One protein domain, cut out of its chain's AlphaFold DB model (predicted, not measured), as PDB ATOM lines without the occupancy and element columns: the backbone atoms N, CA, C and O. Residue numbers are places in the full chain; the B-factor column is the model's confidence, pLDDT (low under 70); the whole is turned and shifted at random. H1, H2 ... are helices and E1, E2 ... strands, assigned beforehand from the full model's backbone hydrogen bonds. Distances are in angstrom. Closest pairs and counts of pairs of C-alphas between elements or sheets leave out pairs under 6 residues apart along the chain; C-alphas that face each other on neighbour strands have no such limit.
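AT A GLANCE: This is residues 62 to 98, 113 to 132 and 145 to 220 of the 364 residues of the protein "F-box domain-containing protein" of Syncephalis pseudoplumigaleata (UniProt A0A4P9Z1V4). A strongly twisted six-stranded sheet curls like part of a barrel, and the short strand pair E4 and E5 bridges its edge strands E1 and E6, loosely completing a small barrel. H3 packs at one end of it with H2 nearby, while H1 lies far out along the long axis, off the barrel. The printed part has 133 residues, in chain order E1 E2 E3 E4 H1 H2 E5 E6 E7 E8 H3; the large sheet is antiparallel, ordered E1, E2, E3, E8, E7, E6, and the class is mixed, helices and strands. The whole is compact, with a radius of gyration of the C-alphas of 15.7 A, but elongated, spanning 54 by 35 by 27 A.

HOW THE PARTS SIT: Start with E1, residues 64 to 70, E2, residues 73 to 85, and E3, residues 90 to 95: they form a meander, each strand the antiparallel neighbour of the one before. Look for N 66 and O 77, 2.8 A apart, and N 92 and O 83, 2.8 A. E2 bends by 66 degrees at residue 82. A second meander joins E6, residues 169 to 172, E7, residues 176 to 182, and E8, residues 193 to 202, with N 171 and O 178 2.9 A apart and N 197 and O 179 2.8 A. E3 of the first meander and E8 of the second are antiparallel neighbours, with N 93 and O 199 2.7 A apart, within hydrogen-bond range. E4, residues 119 to 121, pairs antiparallel with E5, residues 163 to 165, N 120 to O 164 at 2.9 A. The closest C-alphas of E4 and E1 are those of Tyr 120 and His 69, 5.0 A; those of E5 and E6 are Tyr 164 and Gly 172, 6.7 A. H3, residues 203 to 208, is on the large sheet and stands up from it at 48 degrees. H2, residues 158 to 161, and H3 are close but not clearly touching, nearest at the C-alphas of Phe 159 and Tyr 205, 7.2 A. H1, residues 145 to 155, is not on the sheet and touches no helix. Every O i to N i+4 pair is within hydrogen-bond range in H1 and H3; H2 is too short for one.

IN THESE COORDINATES: Find C-alpha 64 at (-20.208, 16.118, -34.612), where E1 begins. E2 is 32.6 A long, E8 26.5 A, E7 19.9 A and H1 15.1 A. H3 ends at C-alpha 208, (-32.309, 25.265, -35.363).

THE WHOLE: The farthest C-alphas, Val 146 and Gly 186, are 54.8 A apart. Cuts leave C-alphas 98 and 113 15.4 A apart and C-alphas 132 and 145 14.4 A apart. Of the links printed whole, none is long. Mean pLDDT of the printed part is 75.3, with 55 residues under 70, among them 62 to 75 and 145 to 158.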
ATOM      1  N   ASN A  62     -15.161  16.876 -29.748       51.19
ATOM      2  CA  ASN A  62     -14.706  17.333 -31.080       51.19
ATOM      3  C   ASN A  62     -15.322  16.527 -32.252       51.19
ATOM      4  O   ASN A  62     -14.688  16.298 -33.282       51.19
ATOM      5  N   ILE A  63     -16.507  15.977 -32.042       54.47
ATOM      6  CA  ILE A  63     -17.174  14.985 -32.847       54.47
ATOM      7  C   ILE A  63     -18.615  15.458 -32.958       54.47
ATOM      8  O   ILE A  63     -19.468  15.159 -32.124       54.47
ATOM      9  N   LEU A  64     -18.887  16.171 -34.039       58.91
ATOM     10  CA  LEU A  64     -20.208  16.118 -34.612       58.91
ATOM     11  C   LEU A  64     -20.432  14.676 -35.079       58.91
ATOM     12  O   LEU A  64     -19.790  14.246 -36.036       58.91
ATOM     13  N   SER A  65     -21.293  13.916 -34.404       55.72
ATOM     14  CA  SER A  65     -21.784  12.645 -34.945       55.72
ATOM     15  C   SER A  65     -22.822  12.968 -36.012       55.72
ATOM     16  O   SER A  65     -23.988  13.189 -35.703       55.72
ATOM     17  N   LEU A  66     -22.376  13.046 -37.255       61.91
ATOM     18  CA  LEU A  66     -23.222  13.218 -38.418       61.91
ATOM     19  C   LEU A  66     -23.755  11.854 -38.831       61.91
ATOM     20  O   LEU A  66     -23.017  11.024 -39.353       61.91
ATOM     21  N   GLU A  67     -25.029  11.596 -38.573       63.81
ATOM     22  CA  GLU A  67     -25.654  10.333 -38.962       63.81
ATOM     23  C   GLU A  67     -25.895  10.275 -40.474       63.81
ATOM     24  O   GLU A  67     -26.868  10.811 -41.006       63.81
ATOM     25  N   LEU A  68     -24.995   9.593 -41.184       65.75
ATOM     26  CA  LEU A  68     -25.178   9.261 -42.589       65.75
ATOM     27  C   LEU A  68     -26.177   8.107 -42.685       65.75
ATOM     28  O   LEU A  68     -25.814   6.938 -42.542       65.75
ATOM     29  N   HIS A  69     -27.444   8.433 -42.925       63.59
ATOM     30  CA  HIS A  69     -28.476   7.436 -43.201       63.59
ATOM     31  C   HIS A  69     -28.383   6.931 -44.640       63.59
ATOM     32  O   HIS A  69     -29.046   7.459 -45.527       63.59
ATOM     33  N   VAL A  70     -27.603   5.875 -44.860       64.38
ATOM     34  CA  VAL A  70     -27.453   5.217 -46.160       64.38
ATOM     35  C   VAL A  70     -28.291   3.945 -46.166       64.38
ATOM     36  O   VAL A  70     -28.003   3.004 -45.429       64.38
ATOM     37  N   ARG A  71     -29.334   3.887 -47.004       59.19
ATOM     38  CA  ARG A  71     -30.114   2.656 -47.277       59.19
ATOM     39  C   ARG A  71     -30.625   1.928 -46.016       59.19
ATOM     40  O   ARG A  71     -30.593   0.705 -45.948       59.19
ATOM     41  N   GLY A  72     -31.067   2.676 -45.004       60.28
ATOM     42  CA  GLY A  72     -31.574   2.116 -43.742       60.28
ATOM     43  C   GLY A  72     -30.503   1.809 -42.689       60.28
ATOM     44  O   GLY A  72     -30.848   1.490 -41.556       60.28
ATOM     45  N   THR A  73     -29.219   1.977 -43.013       63.09
ATOM     46  CA  THR A  73     -28.125   1.952 -42.032       63.09
ATOM     47  C   THR A  73     -27.739   3.380 -41.655       63.09
ATOM     48  O   THR A  73     -27.490   4.204 -42.532       63.09
ATOM     49  N   SER A  74     -27.728   3.696 -40.357       68.31
ATOM     50  CA  SER A  74     -27.175   4.959 -39.853       68.31
ATOM     51  C   SER A  74     -25.713   4.734 -39.500       68.31
ATOM     52  O   SER A  74     -25.407   3.958 -38.594       68.31
ATOM     53  N   THR A  75     -24.803   5.368 -40.241       69.62
ATOM     54  CA  THR A  75     -23.381   5.375 -39.887       69.62
ATOM     55  C   THR A  75     -23.013   6.765 -39.375       69.62
ATOM     56  O   THR A  75     -23.017   7.710 -40.165       69.62
ATOM     57  N   PRO A  76     -22.688   6.932 -38.082       71.31
ATOM     58  CA  PRO A  76     -22.262   8.224 -37.570       71.31
ATOM     59  C   PRO A  76     -20.854   8.545 -38.088       71.31
ATOM     60  O   PRO A  76     -19.867   7.934 -37.677       71.31
ATOM     61  N   LEU A  77     -20.751   9.521 -38.987       75.38
ATOM     62  CA  LEU A  77     -19.492  10.140 -39.374       75.38
ATOM     63  C   LEU A  77     -19.108  11.179 -38.326       75.38
ATOM     64  O   LEU A  77     -19.882  12.070 -37.996       75.38
ATOM     65  N   ARG A  78     -17.897  11.058 -37.792       77.12
ATOM     66  CA  ARG A  78     -17.400  11.914 -36.720       77.12
ATOM     67  C   ARG A  78     -16.608  13.073 -37.310       77.12
ATOM     68  O   ARG A  78     -15.429  12.911 -37.606       77.12
ATOM     69  N   LEU A  79     -17.249  14.227 -37.470       82.69
ATOM     70  CA  LEU A  79     -16.583  15.417 -37.995       82.69
ATOM     71  C   LEU A  79     -16.104  16.345 -36.886       82.69
ATOM     72  O   LEU A  79     -16.790  16.543 -35.886       82.69
ATOM     73  N   GLN A  80     -14.957  16.972 -37.108       84.44
ATOM     74  CA  GLN A  80     -14.413  18.000 -36.240       84.44
ATOM     75  C   GLN A  80     -14.633  19.378 -36.864       84.44
ATOM     76  O   GLN A  80     -14.380  19.570 -38.054       84.44
ATOM     77  N   ALA A  81     -15.087  20.339 -36.059       87.62
ATOM     78  CA  ALA A  81     -15.108  21.741 -36.456       87.62
ATOM     79  C   ALA A  81     -13.662  22.238 -36.614       87.62
ATOM     80  O   ALA A  81     -12.852  22.100 -35.701       87.62
ATOM     81  N   THR A  82     -13.336  22.795 -37.777       89.56
ATOM     82  CA  THR A  82     -11.964  23.181 -38.148       89.56
ATOM     83  C   THR A  82     -11.813  24.674 -38.379       89.56
ATOM     84  O   THR A  82     -10.820  25.253 -37.953       89.56
ATOM     85  N   VAL A  83     -12.798  25.307 -39.018       91.81
ATOM     86  CA  VAL A  83     -12.770  26.735 -39.351       91.81
ATOM     87  C   VAL A  83     -14.115  27.353 -38.995       91.81
ATOM     88  O   VAL A  83     -15.157  26.733 -39.208       91.81
ATOM     89  N   PHE A  84     -14.088  28.571 -38.461       92.38
ATOM     90  CA  PHE A  84     -15.275  29.391 -38.255       92.38
ATOM     91  C   PHE A  84     -15.141  30.694 -39.025       92.38
ATOM     92  O   PHE A  84     -14.165  31.421 -38.851       92.38
ATOM     93  N   ASP A  85     -16.134  30.981 -39.855       92.56
ATOM     94  CA  ASP A  85     -16.318  32.276 -40.485       92.56
ATOM     95  C   ASP A  85     -17.275  33.108 -39.614       92.56
ATOM     96  O   ASP A  85     -18.484  32.855 -39.625       92.56
ATOM     97  N   PRO A  86     -16.772  34.086 -38.838       87.56
ATOM     98  CA  PRO A  86     -17.608  34.896 -37.958       87.56
ATOM     99  C   PRO A  86     -18.487  35.897 -38.717       87.56
ATOM    100  O   PRO A  86     -19.508  36.323 -38.177       87.56
ATOM    101  N   VAL A  87     -18.119  36.270 -39.947       88.81
ATOM    102  CA  VAL A  87     -18.876  37.225 -40.768       88.81
ATOM    103  C   VAL A  87     -20.150  36.558 -41.269       88.81
ATOM    104  O   VAL A  87     -21.248  37.095 -41.127       88.81
ATOM    105  N   HIS A  88     -19.997  35.346 -41.791       89.81
ATOM    106  CA  HIS A  88     -21.075  34.552 -42.370       89.81
ATOM    107  C   HIS A  88     -21.719  33.584 -41.367       89.81
ATOM    108  O   HIS A  88     -22.719  32.932 -41.667       89.81
ATOM    109  N   LYS A  89     -21.162  33.495 -40.152       90.56
ATOM    110  CA  LYS A  89     -21.568  32.563 -39.091       90.56
ATOM    111  C   LYS A  89     -21.560  31.115 -39.603       90.56
ATOM    112  O   LYS A  89     -22.507  30.368 -39.364       90.56
ATOM    113  N   VAL A  90     -20.513  30.717 -40.327       91.69
ATOM    114  CA  VAL A  90     -20.386  29.387 -40.954       91.69
ATOM    115  C   VAL A  90     -19.323  28.577 -40.239       91.69
ATOM    116  O   VAL A  90     -18.227  29.073 -39.999       91.69
ATOM    117  N   ILE A  91     -19.624  27.317 -39.936       91.06
ATOM    118  CA  ILE A  91     -18.641  26.376 -39.396       91.06
ATOM    119  C   ILE A  91     -18.281  25.363 -40.481       91.06
ATOM    120  O   ILE A  91     -19.161  24.741 -41.077       91.06
ATOM    121  N   GLU A  92     -16.983  25.194 -40.723       92.81
ATOM    122  CA  GLU A  92     -16.437  24.138 -41.568       92.81
ATOM    123  C   GLU A  92     -16.050  22.927 -40.722       92.81
ATOM    124  O   GLU A  92     -15.243  23.006 -39.792       92.81
ATOM    125  N   PHE A  93     -16.595  21.783 -41.098       89.69
ATOM    126  CA  PHE A  93     -16.371  20.484 -40.503       89.69
ATOM    127  C   PHE A  93     -15.553  19.608 -41.451       89.69
ATOM    128  O   PHE A  93     -15.806  19.571 -42.658       89.69
ATOM    129  N   ARG A  94     -14.591  18.870 -40.901       89.44
ATOM    130  CA  ARG A  94     -13.769  17.903 -41.642       89.44
ATOM    131  C   ARG A  94     -13.693  16.585 -40.893       89.44
ATOM    132  O   ARG A  94     -13.886  16.548 -39.679       89.44
ATOM    133  N   ASP A  95     -13.421  15.508 -41.620       82.62
ATOM    134  CA  ASP A  95     -13.176  14.217 -40.986       82.62
ATOM    135  C   ASP A  95     -11.927  14.304 -40.103       82.62
ATOM    136  O   ASP A  95     -10.911  14.897 -40.491       82.62
ATOM    137  N   LYS A  96     -12.009  13.754 -38.892       72.88
ATOM    138  CA  LYS A  96     -10.887  13.796 -37.960       72.88
ATOM    139  C   LYS A  96      -9.823  12.820 -38.463       72.88
ATOM    140  O   LYS A  96     -10.107  11.623 -38.526       72.88
ATOM    141  N   PRO A  97      -8.582  13.261 -38.746       63.69
ATOM    142  CA  PRO A  97      -7.513  12.324 -39.051       63.69
ATOM    143  C   PRO A  97      -7.332  11.409 -37.837       63.69
ATOM    144  O   PRO A  97      -6.936  11.849 -36.753       63.69
ATOM    145  N   ARG A  98      -7.695  10.130 -37.987       60.06
ATOM    146  CA  ARG A  98      -7.503   9.138 -36.929       60.06
ATOM    147  C   ARG A  98      -5.991   9.038 -36.699       60.06
ATOM    148  O   ARG A  98      -5.263   8.878 -37.682       60.06
ATOM    149  N   GLN A 113     -17.168   6.163 -47.055       77.62
ATOM    150  CA  GLN A 113     -17.309   6.363 -48.479       77.62
ATOM    151  C   GLN A 113     -18.766   6.118 -48.832       77.62
ATOM    152  O   GLN A 113     -19.290   5.023 -48.623       77.62
ATOM    153  N   LEU A 114     -19.414   7.141 -49.372       81.75
ATOM    154  CA  LEU A 114     -20.757   7.012 -49.919       81.75
ATOM    155  C   LEU A 114     -20.658   6.636 -51.388       81.75
ATOM    156  O   LEU A 114     -19.778   7.135 -52.089       81.75
ATOM    157  N   ARG A 115     -21.554   5.796 -51.898       84.19
ATOM    158  CA  ARG A 115     -21.638   5.617 -53.349       84.19
ATOM    159  C   ARG A 115     -22.297   6.849 -53.948       84.19
ATOM    160  O   ARG A 115     -23.185   7.457 -53.349       84.19
ATOM    161  N   THR A 116     -21.881   7.213 -55.154       84.69
ATOM    162  CA  THR A 116     -22.603   8.224 -55.931       84.69
ATOM    163  C   THR A 116     -24.077   7.817 -56.052       84.69
ATOM    164  O   THR A 116     -24.385   6.682 -56.411       84.69
ATOM    165  N   GLY A 117     -24.984   8.736 -55.731       81.00
ATOM    166  CA  GLY A 117     -26.427   8.511 -55.703       81.00
ATOM    167  C   GLY A 117     -26.989   8.083 -54.346       81.00
ATOM    168  O   GLY A 117     -28.205   8.156 -54.173       81.00
ATOM    169  N   ASP A 118     -26.152   7.686 -53.380       83.94
ATOM    170  CA  ASP A 118     -26.632   7.388 -52.030       83.94
ATOM    171  C   ASP A 118     -27.206   8.656 -51.380       83.94
ATOM    172  O   ASP A 118     -26.667   9.757 -51.508       83.94
ATOM    173  N   ILE A 119     -28.327   8.489 -50.684       82.19
ATOM    174  CA  ILE A 119     -28.978   9.554 -49.928       82.19
ATOM    175  C   ILE A 119     -28.366   9.590 -48.527       82.19
ATOM    176  O   ILE A 119     -28.095   8.537 -47.953       82.19
ATOM    177  N   TYR A 120     -28.154  10.785 -47.986       81.19
ATOM    178  CA  TYR A 120     -27.742  10.999 -46.603       81.19
ATOM    179  C   TYR A 120     -28.526  12.153 -45.972       81.19
ATOM    180  O   TYR A 120     -29.098  12.995 -46.666       81.19
ATOM    181  N   LYS A 121     -28.547  12.192 -44.639       80.56
ATOM    182  CA  LYS A 121     -29.106  13.292 -43.847       80.56
ATOM    183  C   LYS A 121     -28.022  13.869 -42.960       80.56
ATOM    184  O   LYS A 121     -27.012  13.221 -42.700       80.56
ATOM    185  N   LEU A 122     -28.248  15.092 -42.507       77.06
ATOM    186  CA  LEU A 122     -27.386  15.740 -41.536       77.06
ATOM    187  C   LEU A 122     -28.134  15.854 -40.219       77.06
ATOM    188  O   LEU A 122     -29.110  16.594 -40.124       77.06
ATOM    189  N   GLN A 123     -27.643  15.150 -39.206       72.94
ATOM    190  CA  GLN A 123     -28.116  15.271 -37.836       72.94
ATOM    191  C   GLN A 123     -26.942  15.696 -36.958       72.94
ATOM    192  O   GLN A 123     -25.871  15.101 -37.025       72.94
ATOM    193  N   PHE A 124     -27.132  16.750 -36.168       71.00
ATOM    194  CA  PHE A 124     -26.124  17.250 -35.235       71.00
ATOM    195  C   PHE A 124     -26.475  16.698 -33.860       71.00
ATOM    196  O   PHE A 124     -27.626  16.775 -33.460       71.00
ATOM    197  N   GLN A 125     -25.532  16.148 -33.104       66.50
ATOM    198  CA  GLN A 125     -25.809  15.786 -31.710       66.50
ATOM    199  C   GLN A 125     -25.594  17.003 -30.789       66.50
ATOM    200  O   GLN A 125     -24.657  17.774 -31.020       66.50
ATOM    201  N   PRO A 126     -26.424  17.211 -29.746       60.75
ATOM    202  CA  PRO A 126     -27.616  16.451 -29.348       60.75
ATOM    203  C   PRO A 126     -28.936  17.049 -29.883       60.75
ATOM    204  O   PRO A 126     -29.779  17.485 -29.100       60.75
ATOM    205  N   TRP A 127     -29.164  17.086 -31.199       63.09
ATOM    206  CA  TRP A 127     -30.516  17.333 -31.708       63.09
ATOM    207  C   TRP A 127     -31.451  16.272 -31.144       63.09
ATOM    208  O   TRP A 127     -31.159  15.073 -31.217       63.09
ATOM    209  N   GLN A 128     -32.572  16.711 -30.574       58.25
ATOM    210  CA  GLN A 128     -33.614  15.776 -30.179       58.25
ATOM    211  C   GLN A 128     -34.099  15.051 -31.440       58.25
ATOM    212  O   GLN A 128     -34.240  15.695 -32.486       58.25
ATOM    213  N   PRO A 129     -34.321  13.724 -31.386       56.03
ATOM    214  CA  PRO A 129     -34.891  13.025 -32.524       56.03
ATOM    215  C   PRO A 129     -36.211  13.712 -32.894       56.03
ATOM    216  O   PRO A 129     -36.975  14.069 -31.986       56.03
ATOM    217  N   PRO A 130     -36.480  13.936 -34.194       54.84
ATOM    218  CA  PRO A 130     -37.738  14.535 -34.602       54.84
ATOM    219  C   PRO A 130     -38.871  13.690 -34.025       54.84
ATOM    220  O   PRO A 130     -38.831  12.456 -34.091       54.84
ATOM    221  N   ILE A 131     -39.871  14.340 -33.426       55.56
ATOM    222  CA  ILE A 131     -41.088  13.637 -33.026       55.56
ATOM    223  C   ILE A 131     -41.781  13.232 -34.319       55.56
ATOM    224  O   ILE A 131     -42.515  14.014 -34.924       55.56
ATOM    225  N   VAL A 132     -41.518  12.004 -34.757       52.09
ATOM    226  CA  VAL A 132     -42.293  11.383 -35.816       52.09
ATOM    227  C   VAL A 132     -43.672  11.154 -35.217       52.09
ATOM    228  O   VAL A 132     -43.848  10.302 -34.346       52.09
ATOM    229  N   LYS A 145     -55.377  16.641 -30.612       50.00
ATOM    230  CA  LYS A 145     -54.872  17.114 -31.919       50.00
ATOM    231  C   LYS A 145     -54.194  18.485 -31.871       50.00
ATOM    232  O   LYS A 145     -53.143  18.655 -32.478       50.00
ATOM    233  N   VAL A 146     -54.747  19.440 -31.119       53.00
ATOM    234  CA  VAL A 146     -54.157  20.788 -30.979       53.00
ATOM    235  C   VAL A 146     -52.832  20.713 -30.221       53.00
ATOM    236  O   VAL A 146     -51.877  21.391 -30.582       53.00
ATOM    237  N   THR A 147     -52.738  19.832 -29.221       58.22
ATOM    238  CA  THR A 147     -51.517  19.620 -28.435       58.22
ATOM    239  C   THR A 147     -50.444  18.897 -29.246       58.22
ATOM    240  O   THR A 147     -49.296  19.321 -29.225       58.22
ATOM    241  N   ALA A 148     -50.798  17.865 -30.018       57.38
ATOM    242  CA  ALA A 148     -49.862  17.165 -30.899       57.38
ATOM    243  C   ALA A 148     -49.368  18.057 -32.048       57.38
ATOM    244  O   ALA A 148     -48.180  18.064 -32.355       57.38
ATOM    245  N   GLN A 149     -50.255  18.863 -32.641       59.09
ATOM    246  CA  GLN A 149     -49.890  19.840 -33.665       59.09
ATOM    247  C   GLN A 149     -48.999  20.942 -33.087       59.09
ATOM    248  O   GLN A 149     -47.972  21.264 -33.672       59.09
ATOM    249  N   LYS A 150     -49.329  21.471 -31.904       63.00
ATOM    250  CA  LYS A 150     -48.490  22.443 -31.196       63.00
ATOM    251  C   LYS A 150     -47.112  21.865 -30.855       63.00
ATOM    252  O   LYS A 150     -46.113  22.505 -31.152       63.00
ATOM    253  N   LEU A 151     -47.046  20.646 -30.318       62.16
ATOM    254  CA  LEU A 151     -45.787  19.956 -30.013       62.16
ATOM    255  C   LEU A 151     -44.965  19.662 -31.269       62.16
ATOM    256  O   LEU A 151     -43.742  19.769 -31.229       62.16
ATOM    257  N   PHE A 152     -45.627  19.328 -32.378       64.06
ATOM    258  CA  PHE A 152     -44.986  19.237 -33.681       64.06
ATOM    259  C   PHE A 152     -44.387  20.594 -34.052       64.06
ATOM    260  O   PHE A 152     -43.182  20.684 -34.196       64.06
ATOM    261  N   HIS A 153     -45.150  21.685 -34.084       63.97
ATOM    262  CA  HIS A 153     -44.597  23.004 -34.420       63.97
ATOM    263  C   HIS A 153     -43.477  23.484 -33.478       63.97
ATOM    264  O   HIS A 153     -42.572  24.183 -33.925       63.97
ATOM    265  N   GLU A 154     -43.517  23.107 -32.198       62.84
ATOM    266  CA  GLU A 154     -42.500  23.471 -31.202       62.84
ATOM    267  C   GLU A 154     -41.203  22.658 -31.315       62.84
ATOM    268  O   GLU A 154     -40.152  23.132 -30.889       62.84
ATOM    269  N   ARG A 155     -41.256  21.429 -31.842       63.19
ATOM    270  CA  ARG A 155     -40.108  20.497 -31.856       63.19
ATOM    271  C   ARG A 155     -39.723  20.003 -33.245       63.19
ATOM    272  O   ARG A 155     -38.796  19.211 -33.388       63.19
ATOM    273  N   TYR A 156     -40.465  20.410 -34.264       66.75
ATOM    274  CA  TYR A 156     -40.242  19.982 -35.627       66.75
ATOM    275  C   TYR A 156     -39.151  20.811 -36.289       66.75
ATOM    276  O   TYR A 156     -39.237  22.037 -36.387       66.75
ATOM    277  N   HIS A 157     -38.146  20.113 -36.809       68.44
ATOM    278  CA  HIS A 157     -37.001  20.720 -37.463       68.44
ATOM    279  C   HIS A 157     -36.945  20.248 -38.921       68.44
ATOM    280  O   HIS A 157     -36.384  19.186 -39.189       68.44
ATOM    281  N   PRO A 158     -37.477  21.025 -39.888       66.75
ATOM    282  CA  PRO A 158     -37.508  20.624 -41.304       66.75
ATOM    283  C   PRO A 158     -36.101  20.349 -41.863       66.75
ATOM    284  O   PRO A 158     -35.901  19.527 -42.754       66.75
ATOM    285  N   PHE A 159     -35.099  21.011 -41.288       70.25
ATOM    286  CA  PHE A 159     -33.690  20.851 -41.623       70.25
ATOM    287  C   PHE A 159     -33.132  19.485 -41.215       70.25
ATOM    288  O   PHE A 159     -32.361  18.899 -41.966       70.25
ATOM    289  N   ALA A 160     -33.587  18.917 -40.094       68.81
ATOM    290  CA  ALA A 160     -33.200  17.566 -39.684       68.81
ATOM    291  C   ALA A 160     -33.718  16.478 -40.623       68.81
ATOM    292  O   ALA A 160     -33.173  15.376 -40.680       68.81
ATOM    293  N   GLU A 161     -34.750  16.791 -41.399       70.88
ATOM    294  CA  GLU A 161     -35.314  15.863 -42.365       70.88
ATOM    295  C   GLU A 161     -34.800  16.064 -43.783       70.88
ATOM    296  O   GLU A 161     -35.102  15.225 -44.640       70.88
ATOM    297  N   THR A 162     -34.020  17.125 -44.016       76.62
ATOM    298  CA  THR A 162     -33.465  17.432 -45.331       76.62
ATOM    299  C   THR A 162     -32.484  16.339 -45.737       76.62
ATOM    300  O   THR A 162     -31.552  15.985 -45.012       76.62
ATOM    301  N   GLU A 163     -32.735  15.785 -46.914       81.06
ATOM    302  CA  GLU A 163     -31.940  14.725 -47.510       81.06
ATOM    303  C   GLU A 163     -31.113  15.268 -48.660       81.06
ATOM    304  O   GLU A 163     -31.593  16.048 -49.480       81.06
ATOM    305  N   TYR A 164     -29.881  14.790 -48.741       85.38
ATOM    306  CA  TYR A 164     -28.933  15.158 -49.773       85.38
ATOM    307  C   TYR A 164     -28.526  13.912 -50.541       85.38
ATOM    308  O   TYR A 164     -28.323  12.843 -49.964       85.38
ATOM    309  N   ARG A 165     -28.381  14.046 -51.858       85.31
ATOM    310  CA  ARG A 165     -27.887  12.967 -52.712       85.31
ATOM    311  C   ARG A 165     -26.390  13.138 -52.926       85.31
ATOM    312  O   ARG A 165     -25.947  14.146 -53.471       85.31
ATOM    313  N   CYS A 166     -25.609  12.153 -52.501       86.38
ATOM    314  CA  CYS A 166     -24.168  12.152 -52.679       86.38
ATOM    315  C   CYS A 166     -23.804  12.142 -54.170       86.38
ATOM    316  O   CYS A 166     -24.290  11.312 -54.938       86.38
ATOM    317  N   ARG A 167     -22.926  13.053 -54.581       88.75
ATOM    318  CA  ARG A 167     -22.345  13.122 -55.927       88.75
ATOM    319  C   ARG A 167     -20.992  13.812 -55.840       88.75
ATOM    320  O   ARG A 167     -20.783  14.629 -54.950       88.75
ATOM    321  N   LYS A 168     -20.094  13.505 -56.775       89.94
ATOM    322  CA  LYS A 168     -18.821  14.220 -56.929       89.94
ATOM    323  C   LYS A 168     -19.083  15.720 -57.127       89.94
ATOM    324  O   LYS A 168     -19.984  16.083 -57.880       89.94
ATOM    325  N   GLY A 169     -18.264  16.559 -56.494       92.25
ATOM    326  CA  GLY A 169     -18.381  18.015 -56.555       92.25
ATOM    327  C   GLY A 169     -19.148  18.576 -55.362       92.25
ATOM    328  O   GLY A 169     -18.894  18.179 -54.224       92.25
ATOM    329  N   TYR A 170     -20.061  19.508 -55.624       93.31
ATOM    330  CA  TYR A 170     -20.812  20.213 -54.584       93.31
ATOM    331  C   TYR A 170     -22.219  19.641 -54.415       93.31
ATOM    332  O   TYR A 170     -22.942  19.370 -55.383       93.31
ATOM    333  N   VAL A 171     -22.618  19.470 -53.160       91.06
ATOM    334  CA  VAL A 171     -23.951  19.020 -52.755       91.06
ATOM    335  C   VAL A 171     -24.419  19.893 -51.613       91.06
ATOM    336  O   VAL A 171     -23.659  20.119 -50.678       91.06
ATOM    337  N   GLY A 172     -25.663  20.352 -51.664       90.12
ATOM    338  CA  GLY A 172     -26.202  21.171 -50.597       90.12
ATOM    339  C   GLY A 172     -27.203  22.199 -51.083       90.12
ATOM    340  O   GLY A 172     -27.761  22.082 -52.172       90.12
ATOM    341  N   ASP A 173     -27.384  23.204 -50.244       88.31
ATOM    342  CA  ASP A 173     -28.175  24.397 -50.469       88.31
ATOM    343  C   ASP A 173     -27.477  25.614 -49.830       88.31
ATOM    344  O   ASP A 173     -26.296  25.591 -49.480       88.31
ATOM    345  N   GLU A 174     -28.202  26.716 -49.677       88.50
ATOM    346  CA  GLU A 174     -27.657  27.959 -49.129       88.50
ATOM    347  C   GLU A 174     -27.280  27.867 -47.637       88.50
ATOM    348  O   GLU A 174     -26.641  28.779 -47.119       88.50
ATOM    349  N   ARG A 175     -27.670  26.806 -46.917       88.31
ATOM    350  CA  ARG A 175     -27.451  26.626 -45.465       88.31
ATOM    351  C   ARG A 175     -26.454  25.520 -45.151       88.31
ATOM    352  O   ARG A 175     -25.805  25.559 -44.106       88.31
ATOM    353  N   VAL A 176     -26.358  24.543 -46.041       89.62
ATOM    354  CA  VAL A 176     -25.487  23.377 -45.938       89.62
ATOM    355  C   VAL A 176     -24.757  23.217 -47.252       89.62
ATOM    356  O   VAL A 176     -25.392  23.106 -48.290       89.62
ATOM    357  N   LEU A 177     -23.437  23.096 -47.215       93.62
ATOM    358  CA  LEU A 177     -22.635  22.856 -48.403       93.62
ATOM    359  C   LEU A 177     -21.594  21.782 -48.119       93.62
ATOM    360  O   LEU A 177     -20.768  21.925 -47.225       93.62
ATOM    361  N   ALA A 178     -21.617  20.707 -48.890       92.56
ATOM    362  CA  ALA A 178     -20.676  19.607 -48.800       92.56
ATOM    363  C   ALA A 178     -19.875  19.499 -50.095       92.56
ATOM    364  O   ALA A 178     -20.444  19.501 -51.193       92.56
ATOM    365  N   ARG A 179     -18.556  19.348 -49.961       94.38
ATOM    366  CA  ARG A 179     -17.662  19.050 -51.082       94.38
ATOM    367  C   ARG A 179     -17.241  17.594 -51.028       94.38
ATOM    368  O   ARG A 179     -16.617  17.152 -50.065       94.38
ATOM    369  N   TRP A 180     -17.541  16.868 -52.095       91.88
ATOM    370  CA  TRP A 180     -17.239  15.452 -52.251       91.88
ATOM    371  C   TRP A 180     -16.214  15.249 -53.363       91.88
ATOM    372  O   TRP A 180     -16.342  15.807 -54.458       91.88
ATOM    373  N   ARG A 181     -15.207  14.412 -53.112       91.25
ATOM    374  CA  ARG A 181     -14.222  13.993 -54.120       91.25
ATOM    375  C   ARG A 181     -14.397  12.521 -54.475       91.25
ATOM    376  O   ARG A 181     -14.902  11.749 -53.667       91.25
ATOM    377  N   SER A 182     -13.957  12.131 -55.673       89.19
ATOM    378  CA  SER A 182     -13.887  10.711 -56.046       89.19
ATOM    379  C   SER A 182     -12.826  10.022 -55.188       89.19
ATOM    380  O   SER A 182     -11.690  10.490 -55.138       89.19
ATOM    381  N   ALA A 183     -13.202   8.938 -54.514       84.62
ATOM    382  CA  ALA A 183     -12.282   8.126 -53.725       84.62
ATOM    383  C   ALA A 183     -11.422   7.214 -54.613       84.62
ATOM    384  O   ALA A 183     -10.291   6.896 -54.261       84.62
ATOM    385  N   ASP A 184     -11.946   6.809 -55.774       81.19
ATOM    386  CA  ASP A 184     -11.335   5.776 -56.613       81.19
ATOM    387  C   ASP A 184     -10.327   6.341 -57.636       81.19
ATOM    388  O   ASP A 184      -9.803   5.596 -58.457       81.19
ATOM    389  N   GLY A 185     -10.051   7.655 -57.630       69.56
ATOM    390  CA  GLY A 185      -9.096   8.322 -58.537       69.56
ATOM    391  C   GLY A 185      -9.467   8.294 -60.033       69.56
ATOM    392  O   GLY A 185      -8.951   9.100 -60.803       69.56
ATOM    393  N   GLY A 186     -10.383   7.411 -60.441       60.25
ATOM    394  CA  GLY A 186     -10.888   7.241 -61.798       60.25
ATOM    395  C   GLY A 186     -12.011   8.217 -62.152       60.25
ATOM    396  O   GLY A 186     -12.806   8.632 -61.304       60.25
ATOM    397  N   GLY A 187     -12.054   8.598 -63.429       58.84
ATOM    398  CA  GLY A 187     -12.970   9.590 -63.993       58.84
ATOM    399  C   GLY A 187     -14.396   9.108 -64.279       58.84
ATOM    400  O   GLY A 187     -15.158   9.888 -64.844       58.84
ATOM    401  N   ASP A 188     -14.778   7.882 -63.906       52.91
ATOM    402  CA  ASP A 188     -16.056   7.311 -64.344       52.91
ATOM    403  C   ASP A 188     -17.272   7.784 -63.536       52.91
ATOM    404  O   ASP A 188     -17.302   7.800 -62.304       52.91
ATOM    405  N   ALA A 189     -18.297   8.184 -64.291       56.66
ATOM    406  CA  ALA A 189     -19.416   9.019 -63.864       56.66
ATOM    407  C   ALA A 189     -20.618   8.261 -63.266       56.66
ATOM    408  O   ALA A 189     -21.633   8.880 -62.951       56.66
ATOM    409  N   SER A 190     -20.544   6.944 -63.074       56.78
ATOM    410  CA  SER A 190     -21.718   6.157 -62.674       56.78
ATOM    411  C   SER A 190     -21.358   5.028 -61.714       56.78
ATOM    412  O   SER A 190     -21.245   3.871 -62.105       56.78
ATOM    413  N   GLY A 191     -21.179   5.363 -60.435       65.75
ATOM    414  CA  GLY A 191     -21.087   4.367 -59.355       65.75
ATOM    415  C   GLY A 191     -19.825   4.421 -58.499       65.75
ATOM    416  O   GLY A 191     -19.701   3.621 -57.572       65.75
ATOM    417  N   GLY A 192     -18.923   5.371 -58.762       80.94
ATOM    418  CA  GLY A 192     -17.732   5.589 -57.942       80.94
ATOM    419  C   GLY A 192     -18.065   5.972 -56.499       80.94
ATOM    420  O   GLY A 192     -19.123   6.551 -56.204       80.94
ATOM    421  N   ARG A 193     -17.143   5.640 -55.592       86.25
ATOM    422  CA  ARG A 193     -17.213   6.046 -54.188       86.25
ATOM    423  C   ARG A 193     -16.799   7.505 -54.037       86.25
ATOM    424  O   ARG A 193     -15.858   7.973 -54.676       86.25
ATOM    425  N   CYS A 194     -17.491   8.209 -53.157       87.56
ATOM    426  CA  CYS A 194     -17.263   9.599 -52.818       87.56
ATOM    427  C   CYS A 194     -16.742   9.704 -51.390       87.56
ATOM    428  O   CYS A 194     -17.274   9.082 -50.469       87.56
ATOM    429  N   GLU A 195     -15.729  10.539 -51.213       89.06
ATOM    430  CA  GLU A 195     -15.173  10.908 -49.918       89.06
ATOM    431  C   GLU A 195     -15.532  12.364 -49.613       89.06
ATOM    432  O   GLU A 195     -15.393  13.240 -50.476       89.06
ATOM    433  N   LEU A 196     -15.994  12.623 -48.389       89.12
ATOM    434  CA  LEU A 196     -16.274  13.975 -47.923       89.12
ATOM    435  C   LEU A 196     -14.955  14.722 -47.688       89.12
ATOM    436  O   LEU A 196     -14.149  14.314 -46.857       89.12
ATOM    437  N   VAL A 197     -14.755  15.835 -48.392       91.62
ATOM    438  CA  VAL A 197     -13.587  16.712 -48.206       91.62
ATOM    439  C   VAL A 197     -13.824  17.650 -47.027       91.62
ATOM    440  O   VAL A 197     -12.995  17.757 -46.125       91.62
ATOM    441  N   TRP A 198     -14.969  18.326 -47.037       93.00
ATOM    442  CA  TRP A 198     -15.427  19.204 -45.970       93.00
ATOM    443  C   TRP A 198     -16.941  19.393 -46.053       93.00
ATOM    444  O   TRP A 198     -17.560  19.184 -47.102       93.00
ATOM    445  N   LEU A 199     -17.521  19.825 -44.937       91.94
ATOM    446  CA  LEU A 199     -18.921  20.200 -44.792       91.94
ATOM    447  C   LEU A 199     -19.001  21.583 -44.139       91.94
ATOM    448  O   LEU A 199     -18.545  21.760 -43.017       91.94
ATOM    449  N   ARG A 200     -19.603  22.555 -44.814       93.25
ATOM    450  CA  ARG A 200     -19.896  23.887 -44.280       93.25
ATOM    451  C   ARG A 200     -21.367  23.990 -43.925       93.25
ATOM    452  O   ARG A 200     -22.227  23.542 -44.680       93.25
ATOM    453  N   VAL A 201     -21.643  24.561 -42.761       88.81
ATOM    454  CA  VAL A 201     -22.992  24.616 -42.195       88.81
ATOM    455  C   VAL A 201     -23.189  25.973 -41.545       88.81
ATOM    456  O   VAL A 201     -22.325  26.422 -40.784       88.81
ATOM    457  N   SER A 202     -24.319  26.626 -41.817       89.31
ATOM    458  CA  SER A 202     -24.657  27.862 -41.114       89.31
ATOM    459  C   SER A 202     -24.901  27.579 -39.633       89.31
ATOM    460  O   SER A 202     -25.536  26.595 -39.250       89.31
ATOM    461  N   LEU A 203     -24.432  28.464 -38.761       84.62
ATOM    462  CA  LEU A 203     -24.657  28.346 -37.325       84.62
ATOM    463  C   LEU A 203     -26.155  28.347 -37.003       84.62
ATOM    464  O   LEU A 203     -26.593  27.637 -36.103       84.62
ATOM    465  N   ALA A 204     -26.950  29.087 -37.780       80.69
ATOM    466  CA  ALA A 204     -28.400  29.098 -37.653       80.69
ATOM    467  C   ALA A 204     -29.020  27.716 -37.935       80.69
ATOM    468  O   ALA A 204     -29.958  27.326 -37.248       80.69
ATOM    469  N   TYR A 205     -28.468  26.941 -38.878       81.81
ATOM    470  CA  TYR A 205     -28.890  25.560 -39.123       81.81
ATOM    471  C   TYR A 205     -28.592  24.672 -37.909       81.81
ATOM    472  O   TYR A 205     -29.461  23.933 -37.462       81.81
ATOM    473  N   ILE A 206     -27.396  24.789 -37.323       79.50
ATOM    474  CA  ILE A 206     -26.986  24.021 -36.131       79.50
ATOM    475  C   ILE A 206     -27.878  24.357 -34.928       79.50
ATOM    476  O   ILE A 206     -28.340  23.458 -34.220       79.50
ATOM    477  N   LEU A 207     -28.128  25.654 -34.723       76.12
ATOM    478  CA  LEU A 207     -28.998  26.194 -33.680       76.12
ATOM    479  C   LEU A 207     -30.444  25.743 -33.854       76.12
ATOM    480  O   LEU A 207     -31.104  25.480 -32.853       76.12
ATOM    481  N   ALA A 208     -30.924  25.621 -35.094       72.06
ATOM    482  CA  ALA A 208     -32.309  25.265 -35.363       72.06
ATOM    483  C   ALA A 208     -32.711  23.941 -34.708       72.06
ATOM    484  O   ALA A 208     -33.846  23.857 -34.271       72.06
ATOM    485  N   GLY A 209     -31.820  22.949 -34.596       66.62
ATOM    486  CA  GLY A 209     -32.132  21.679 -33.921       66.62
ATOM    487  C   GLY A 209     -31.769  21.610 -32.431       66.62
ATOM    488  O   GLY A 209     -31.982  20.571 -31.807       66.62
ATOM    489  N   LYS A 210     -31.194  22.676 -31.857       67.56
ATOM    490  CA  LYS A 210     -30.917  22.780 -30.410       67.56
ATOM    491  C   LYS A 210     -31.938  23.672 -29.700       67.56
ATOM    492  O   LYS A 210     -32.442  23.297 -28.647       67.56
ATOM    493  N   CYS A 211     -32.302  24.791 -30.321       65.50
ATOM    494  CA  CYS A 211     -33.217  25.770 -29.753       65.50
ATOM    495  C   CYS A 211     -34.686  25.372 -29.966       65.50
ATOM    496  O   CYS A 211     -35.112  25.074 -31.079       65.50
ATOM    497  N   LYS A 212     -35.512  25.507 -28.920       60.78
ATOM    498  CA  LYS A 212     -36.978  25.280 -28.962       60.78
ATOM    499  C   LYS A 212     -37.762  26.254 -29.855       60.78
ATOM    500  O   LYS A 212     -38.973  26.124 -29.989       60.78
ATOM    501  N   SER A 213     -37.108  27.277 -30.404       54.56
ATOM    502  CA  SER A 213     -37.740  28.242 -31.301       54.56
ATOM    503  C   SER A 213     -37.185  28.041 -32.709       54.56
ATOM    504  O   SER A 213     -35.970  28.177 -32.888       54.56
ATOM    505  N   PRO A 214     -38.034  27.723 -33.704       52.91
ATOM    506  CA  PRO A 214     -37.602  27.543 -35.079       52.91
ATOM    507  C   PRO A 214     -37.255  28.908 -35.679       52.91
ATOM    508  O   PRO A 214     -38.060  29.544 -36.356       52.91
ATOM    509  N   VAL A 215     -36.039  29.384 -35.422       57.00
ATOM    510  CA  VAL A 215     -35.465  30.478 -36.202       57.00
ATOM    511  C   VAL A 215     -35.176  29.907 -37.586       57.00
ATOM    512  O   VAL A 215     -34.421  28.944 -37.719       57.00
ATOM    513  N   LEU A 216     -35.807  30.474 -38.617       61.94
ATOM    514  CA  LEU A 216     -35.485  30.145 -40.002       61.94
ATOM    515  C   LEU A 216     -33.988  30.412 -40.214       61.94
ATOM    516  O   LEU A 216     -33.555  31.551 -40.026       61.94
ATOM    517  N   PRO A 217     -33.184  29.403 -40.586       67.75
ATOM    518  CA  PRO A 217     -31.765  29.594 -40.770       67.75
ATOM    519  C   PRO A 217     -31.531  30.571 -41.910       67.75
ATOM    520  O   PRO A 217     -31.996  30.344 -43.038       67.75
ATOM    521  N   GLU A 218     -30.792  31.630 -41.601       79.62
ATOM    522  CA  GLU A 218     -30.225  32.520 -42.602       79.62
ATOM    523  C   GLU A 218     -29.301  31.712 -43.537       79.62
ATOM    524  O   GLU A 218     -28.659  30.746 -43.091       79.62
ATOM    525  N   PRO A 219     -29.249  32.061 -44.836       85.75
ATOM    526  CA  PRO A 219     -28.274  31.477 -45.749       85.75
ATOM    527  C   PRO A 219     -26.851  31.816 -45.281       85.75
ATOM    528  O   PRO A 219     -26.624  32.878 -44.708       85.75
ATOM    529  N   MET A 220     -25.890  30.927 -45.544       89.31
ATOM    530  CA  MET A 220     -24.478  31.091 -45.179       89.31
ATOM    531  C   MET A 220     -23.890  32.377 -45.763       89.31
ATOM    532  O   MET A 220     -23.231  33.127 -45.060       89.31
TER     533      MET A 220